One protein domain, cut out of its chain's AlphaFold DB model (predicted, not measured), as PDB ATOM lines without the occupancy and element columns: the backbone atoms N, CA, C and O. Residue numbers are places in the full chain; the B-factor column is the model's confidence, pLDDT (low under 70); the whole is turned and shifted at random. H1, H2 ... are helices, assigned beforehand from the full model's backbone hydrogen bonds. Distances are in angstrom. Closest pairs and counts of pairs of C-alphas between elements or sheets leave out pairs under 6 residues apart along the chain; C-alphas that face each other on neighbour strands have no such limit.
ATOM      1  N   LEU A   2     -15.373  25.151  17.325       65.00
ATOM      2  CA  LEU A   2     -16.203  25.307  16.108       65.00
ATOM      3  C   LEU A   2     -15.497  24.906  14.799       65.00
ATOM      4  O   LEU A   2     -16.090  24.188  14.007       65.00
ATOM      5  N   ALA A   3     -14.224  25.282  14.625       61.72
ATOM      6  CA  ALA A   3     -13.435  24.912  13.444       61.72
ATOM      7  C   ALA A   3     -13.182  23.394  13.321       61.72
ATOM      8  O   ALA A   3     -13.234  22.841  12.229       61.72
ATOM      9  N   VAL A   4     -12.963  22.704  14.448       69.50
ATOM     10  CA  VAL A   4     -12.819  21.236  14.476       69.50
ATOM     11  C   VAL A   4     -14.158  20.557  14.181       69.50
ATOM     12  O   VAL A   4     -14.192  19.545  13.494       69.50
ATOM     13  N   ARG A   5     -15.268  21.131  14.668       67.69
ATOM     14  CA  ARG A   5     -16.624  20.614  14.436       67.69
ATOM     15  C   ARG A   5     -17.067  20.744  12.975       67.69
ATOM     16  O   ARG A   5     -17.840  19.907  12.527       67.69
ATOM     17  N   SER A   6     -16.639  21.785  12.258       69.06
ATOM     18  CA  SER A   6     -17.031  22.004  10.859       69.06
ATOM     19  C   SER A   6     -16.159  21.235   9.870       69.06
ATOM     20  O   SER A   6     -16.696  20.663   8.925       69.06
ATOM     21  N   ASN A   7     -14.835  21.205  10.060       75.12
ATOM     22  CA  ASN A   7     -13.939  20.428   9.207       75.12
ATOM     23  C   ASN A   7     -12.590  20.159   9.895       75.12
ATOM     24  O   ASN A   7     -11.714  21.023   9.958       75.12
ATOM     25  N   GLU A   8     -12.396  18.923  10.356       77.06
ATOM     26  CA  GLU A   8     -11.180  18.503  11.062       77.06
ATOM     27  C   GLU A   8      -9.906  18.667  10.222       77.06
ATOM     28  O   GLU A   8      -8.878  19.098  10.745       77.06
ATOM     29  N   ARG A   9      -9.966  18.382   8.912       71.44
ATOM     30  CA  ARG A   9      -8.804  18.502   8.011       71.44
ATOM     31  C   ARG A   9      -8.422  19.965   7.787       71.44
ATOM     32  O   ARG A   9      -7.236  20.281   7.791       71.44
ATOM     33  N   ALA A  10      -9.406  20.857   7.660       71.19
ATOM     34  CA  ALA A  10      -9.159  22.295   7.533       71.19
ATOM     35  C   ALA A  10      -8.616  22.906   8.839       71.19
ATOM     36  O   ALA A  10      -7.707  23.730   8.803       71.19
ATOM     37  N   ALA A  11      -9.115  22.463   9.998       73.69
ATOM     38  CA  ALA A  11      -8.601  22.891  11.298       73.69
ATOM     39  C   ALA A  11      -7.141  22.456  11.512       73.69
ATOM     40  O   ALA A  11      -6.330  23.250  11.990       73.69
ATOM     41  N   ALA A  12      -6.797  21.229  11.108       74.88
ATOM     42  CA  ALA A  12      -5.423  20.736  11.152       74.88
ATOM     43  C   ALA A  12      -4.492  21.536  10.222       74.88
ATOM     44  O   ALA A  12      -3.386  21.885  10.629       74.88
ATOM     45  N   ALA A  13      -4.955  21.887   9.016       74.69
ATOM     46  CA  ALA A  13      -4.206  22.722   8.073       74.69
ATOM     47  C   ALA A  13      -3.998  24.167   8.573       74.69
ATOM     48  O   ALA A  13      -2.970  24.770   8.291       74.69
ATOM     49  N   ALA A  14      -4.930  24.697   9.371       78.19
ATOM     50  CA  ALA A  14      -4.815  26.000  10.032       78.19
ATOM     51  C   ALA A  14      -3.914  25.986  11.290       78.19
ATOM     52  O   ALA A  14      -3.884  26.960  12.040       78.19
ATOM     53  N   GLY A  15      -3.206  24.881  11.561       75.50
ATOM     54  CA  GLY A  15      -2.300  24.739  12.706       75.50
ATOM     55  C   GLY A  15      -2.983  24.350  14.023       75.50
ATOM     56  O   GLY A  15      -2.322  24.261  15.059       75.50
ATOM     57  N   VAL A  16      -4.293  24.073  14.023       77.25
ATOM     58  CA  VAL A  16      -5.020  23.645  15.226       77.25
ATOM     59  C   VAL A  16      -4.936  22.130  15.372       77.25
ATOM     60  O   VAL A  16      -5.506  21.369  14.593       77.25
ATOM     61  N   SER A  17      -4.284  21.666  16.439       79.62
ATOM     62  CA  SER A  17      -4.263  20.236  16.759       79.62
ATOM     63  C   SER A  17      -5.658  19.723  17.170       79.62
ATOM     64  O   SER A  17      -6.164  19.982  18.270       79.62
ATOM     65  N   VAL A  18      -6.286  18.968  16.266       80.62
ATOM     66  CA  VAL A  18      -7.609  18.348  16.459       80.62
ATOM     67  C   VAL A  18      -7.600  17.403  17.662       80.62
ATOM     68  O   VAL A  18      -8.495  17.472  18.505       80.62
ATOM     69  N   SER A  19      -6.552  16.583  17.801       83.19
ATOM     70  CA  SER A  19      -6.428  15.607  18.889       83.19
ATOM     71  C   SER A  19      -6.399  16.263  20.270       83.19
ATOM     72  O   SER A  19      -7.151  15.846  21.145       83.19
ATOM     73  N   LYS A  20      -5.617  17.341  20.469       82.31
ATOM     74  CA  LYS A  20      -5.593  18.054  21.764       82.31
ATOM     75  C   LYS A  20      -6.950  18.673  22.082       82.31
ATOM     76  O   LYS A  20      -7.404  18.610  23.218       82.31
ATOM     77  N   THR A  21      -7.622  19.222  21.069       84.56
ATOM     78  CA  THR A  21      -8.956  19.810  21.230       84.56
ATOM     79  C   THR A  21      -9.986  18.761  21.662       84.56
ATOM     80  O   THR A  21     -10.783  19.028  22.559       84.56
ATOM     81  N   LYS A  22      -9.955  17.559  21.070       82.94
ATOM     82  CA  LYS A  22     -10.839  16.442  21.443       82.94
ATOM     83  C   LYS A  22     -10.534  15.906  22.844       82.94
ATOM     84  O   LYS A  22     -11.463  15.706  23.618       82.94
ATOM     85  N   ILE A  23      -9.258  15.730  23.189       90.81
ATOM     86  CA  ILE A  23      -8.847  15.249  24.519       90.81
ATOM     87  C   ILE A  23      -9.248  16.249  25.609       90.81
ATOM     88  O   ILE A  23      -9.780  15.838  26.632       90.81
ATOM     89  N   LEU A  24      -9.068  17.555  25.384       88.62
ATOM     90  CA  LEU A  24      -9.526  18.584  26.323       88.62
ATOM     91  C   LEU A  24     -11.053  18.587  26.470       88.62
ATOM     92  O   LEU A  24     -11.550  18.660  27.590       88.62
ATOM     93  N   ALA A  25     -11.799  18.460  25.365       85.50
ATOM     94  CA  ALA A  25     -13.258  18.354  25.410       85.50
ATOM     95  C   ALA A  25     -13.714  17.140  26.233       85.50
ATOM     96  O   ALA A  25     -14.582  17.261  27.097       85.50
ATOM     97  N   PHE A  26     -13.095  15.984  25.987       88.94
ATOM     98  CA  PHE A  26     -13.368  14.755  26.720       88.94
ATOM     99  C   PHE A  26     -12.993  14.880  28.198       88.94
ATOM    100  O   PHE A  26     -13.780  14.496  29.054       88.94
ATOM    101  N   GLY A  27     -11.838  15.470  28.510       94.19
ATOM    102  CA  GLY A  27     -11.380  15.679  29.882       94.19
ATOM    103  C   GLY A  27     -12.333  16.556  30.692       94.19
ATOM    104  O   GLY A  27     -12.699  16.189  31.805       94.19
ATOM    105  N   VAL A  28     -12.807  17.668  30.120       90.31
ATOM    106  CA  VAL A  28     -13.801  18.535  30.776       90.31
ATOM    107  C   VAL A  28     -15.129  17.799  30.978       90.31
ATOM    108  O   VAL A  28     -15.704  17.869  32.063       90.31
ATOM    109  N   ALA A  29     -15.601  17.049  29.976       85.00
ATOM    110  CA  ALA A  29     -16.831  16.267  30.096       85.00
ATOM    111  C   ALA A  29     -16.722  15.170  31.173       85.00
ATOM    112  O   ALA A  29     -17.606  15.046  32.018       85.00
ATOM    113  N   ALA A  30     -15.620  14.416  31.179       90.25
ATOM    114  CA  ALA A  30     -15.351  13.359  32.149       90.25
ATOM    115  C   ALA A  30     -15.215  13.909  33.575       90.25
ATOM    116  O   ALA A  30     -15.702  13.290  34.516       90.25
ATOM    117  N   PHE A  31     -14.615  15.089  33.739       93.81
ATOM    118  CA  PHE A  31     -14.508  15.757  35.034       93.81
ATOM    119  C   PHE A  31     -15.887  16.122  35.605       93.81
ATOM    120  O   PHE A  31     -16.190  15.789  36.749       93.81
ATOM    121  N   ILE A  32     -16.757  16.736  34.794       86.88
ATOM    122  CA  ILE A  32     -18.123  17.094  35.208       86.88
ATOM    123  C   ILE A  32     -18.946  15.833  35.512       86.88
ATOM    124  O   ILE A  32     -19.625  15.773  36.538       86.88
ATOM    125  N   ALA A  33     -18.855  14.805  34.662       86.50
ATOM    126  CA  ALA A  33     -19.524  13.524  34.882       86.50
ATOM    127  C   ALA A  33     -19.038  12.831  36.167       86.50
ATOM    128  O   ALA A  33     -19.851  12.303  36.924       86.50
ATOM    129  N   GLY A  34     -17.734  12.887  36.451       88.25
ATOM    130  CA  GLY A  34     -17.132  12.344  37.667       88.25
ATOM    131  C   GLY A  34     -17.645  13.027  38.934       88.25
ATOM    132  O   GLY A  34     -18.033  12.342  39.879       88.25
ATOM    133  N   ILE A  35     -17.733  14.362  38.938       91.62
ATOM    134  CA  ILE A  35     -18.318  15.119  40.060       91.62
ATOM    135  C   ILE A  35     -19.793  14.747  40.252       91.62
ATOM    136  O   ILE A  35     -20.218  14.487  41.377       91.62
ATOM    137  N   GLY A  36     -20.570  14.672  39.166       84.19
ATOM    138  CA  GLY A  36     -21.979  14.276  39.222       84.19
ATOM    139  C   GLY A  36     -22.177  12.861  39.776       84.19
ATOM    140  O   GLY A  36     -23.064  12.638  40.603       84.19
ATOM    141  N   GLY A  37     -21.320  11.919  39.378       81.56
ATOM    142  CA  GLY A  37     -21.310  10.550  39.893       81.56
ATOM    143  C   GLY A  37     -20.932  10.474  41.373       81.56
ATOM    144  O   GLY A  37     -21.638   9.826  42.144       81.56
ATOM    145  N   ALA A  38     -19.880  11.184  41.793       85.69
ATOM    146  CA  ALA A  38     -19.451  11.239  43.191       85.69
ATOM    147  C   ALA A  38     -20.534  11.840  44.101       85.69
ATOM    148  O   ALA A  38     -20.840  11.285  45.156       85.69
ATOM    149  N   LEU A  39     -21.173  12.930  43.661       84.62
ATOM    150  CA  LEU A  39     -22.275  13.559  44.385       84.62
ATOM    151  C   LEU A  39     -23.499  12.636  44.462       84.62
ATOM    152  O   LEU A  39     -24.133  12.540  45.509       84.62
ATOM    153  N   SER A  40     -23.817  11.928  43.377       77.62
ATOM    154  CA  SER A  40     -24.916  10.958  43.360       77.62
ATOM    155  C   SER A  40     -24.645   9.790  44.309       77.62
ATOM    156  O   SER A  40     -25.510   9.441  45.106       77.62
ATOM    157  N   GLY A  41     -23.427   9.240  44.306       79.12
ATOM    158  CA  GLY A  41     -23.009   8.202  45.252       79.12
ATOM    159  C   GLY A  41     -23.108   8.659  46.710       79.12
ATOM    160  O   GLY A  41     -23.619   7.919  47.548       79.12
ATOM    161  N   TYR A  42     -22.717   9.905  46.996       81.75
ATOM    162  CA  TYR A  42     -22.891  10.504  48.320       81.75
ATOM    163  C   TYR A  42     -24.371  10.628  48.714       81.75
ATOM    164  O   TYR A  42     -24.731  10.307  49.843       81.75
ATOM    165  N   ARG A  43     -25.251  11.026  47.782       77.31
ATOM    166  CA  ARG A  43     -26.699  11.141  48.035       77.31
ATOM    167  C   ARG A  43     -27.371   9.810  48.369       77.31
ATOM    168  O   ARG A  43     -28.302   9.809  49.166       77.31
ATOM    169  N   PHE A  44     -26.943   8.705  47.759       74.81
ATOM    170  CA  PHE A  44     -27.562   7.396  47.996       74.81
ATOM    171  C   PHE A  44     -27.074   6.715  49.282       74.81
ATOM    172  O   PHE A  44     -27.743   5.806  49.767       74.81
ATOM    173  N   GLY A  45     -25.928   7.121  49.844       70.06
ATOM    174  CA  GLY A  45     -25.380   6.605  51.112       70.06
ATOM    175  C   GLY A  45     -24.932   5.131  51.092       70.06
ATOM    176  O   GLY A  45     -24.174   4.704  51.956       70.06
ATOM    177  N   SER A  46     -25.364   4.361  50.093       68.56
ATOM    178  CA  SER A  46     -25.069   2.951  49.868       68.56
ATOM    179  C   SER A  46     -24.966   2.703  48.363       68.56
ATOM    180  O   SER A  46     -25.866   3.041  47.589       68.56
ATOM    181  N   VAL A  47     -23.849   2.115  47.932       70.81
ATOM    182  CA  VAL A  47     -23.643   1.727  46.534       70.81
ATOM    183  C   VAL A  47     -24.293   0.362  46.326       70.81
ATOM    184  O   VAL A  47     -23.656  -0.678  46.466       70.81
ATOM    185  N   SER A  48     -25.591   0.368  46.021       73.88
ATOM    186  CA  SER A  48     -26.317  -0.834  45.604       73.88
ATOM    187  C   SER A  48     -26.371  -0.929  44.079       73.88
ATOM    188  O   SER A  48     -26.636   0.064  43.395       73.88
ATOM    189  N   SER A  49     -26.189  -2.141  43.543       73.31
ATOM    190  CA  SER A  49     -26.295  -2.440  42.101       73.31
ATOM    191  C   SER A  49     -27.652  -2.021  41.512       73.31
ATOM    192  O   SER A  49     -27.769  -1.727  40.325       73.31
ATOM    193  N   GLN A  50     -28.676  -1.897  42.360       74.81
ATOM    194  CA  GLN A  50     -30.010  -1.460  41.961       74.81
ATOM    195  C   GLN A  50     -30.051  -0.024  41.408       74.81
ATOM    196  O   GLN A  50     -30.859   0.247  40.525       74.81
ATOM    197  N   TYR A  51     -29.167   0.877  41.855       72.56
ATOM    198  CA  TYR A  51     -29.130   2.276  41.391       72.56
ATOM    199  C   TYR A  51     -28.212   2.499  40.183       72.56
ATOM    200  O   TYR A  51     -28.395   3.460  39.440       72.56
ATOM    201  N   PHE A  52     -27.253   1.598  39.962       76.62
ATOM    202  CA  PHE A  52     -26.267   1.674  38.874       76.62
ATOM    203  C   PHE A  52     -26.490   0.616  37.782       76.62
ATOM    204  O   PHE A  52     -25.646   0.424  36.909       76.62
ATOM    205  N   GLY A  53     -27.625  -0.084  37.819       82.06
ATOM    206  CA  GLY A  53     -27.999  -1.067  36.807       82.06
ATOM    207  C   GLY A  53     -28.291  -0.453  35.432       82.06
ATOM    208  O   GLY A  53     -28.369   0.765  35.251       82.06
TER     209      GLY A  53
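What this domain is: This is residues 2 to 53 of the 152 residues of the protein "Unannotated protein" of freshwater metagenome (UniProt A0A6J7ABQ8). One long helix, H3, makes the length of a rod, with short H1 and H2 clustered at its first end and short H4 set off to one side near its last. The 52 printed residues include four named helices, H1 to H4 in chain order, and no named strand: all helix. The whole is extended, with a radius of gyration of the C-alphas of 17.6 A and spans of 51 by 17 by 14 A.

How they stand to each other: H3, residues 18 to 44, stands free over residues 23 to 39. With residue 18 alone it only just touches H2, residues 8 to 13, only at the corner, with 3 pairs of C-alphas within 8 A; the closest, Ala 12 and Val 18, are 6.2 A apart. H1, residues 2 to 6, touches H2 only at the corner, the closest C-alphas, Val 4 and Ala 11, 5.5 A apart. H4, residues 49 to 52, is apart from the other helices. Every O i to N i+4 pair is within hydrogen-bond range in H1, H2 and H3; H4 is too short for one.

Where its parts are: H3 measures 38.9 A, from C-alpha 18 at (-7.609, 18.348, 16.459) to C-alpha 44 at (-27.562, 7.396, 47.996).

The domain as a whole: The printed part has no cut, and its three links are tight. Residues 2 to 6 and 46 are under pLDDT 70.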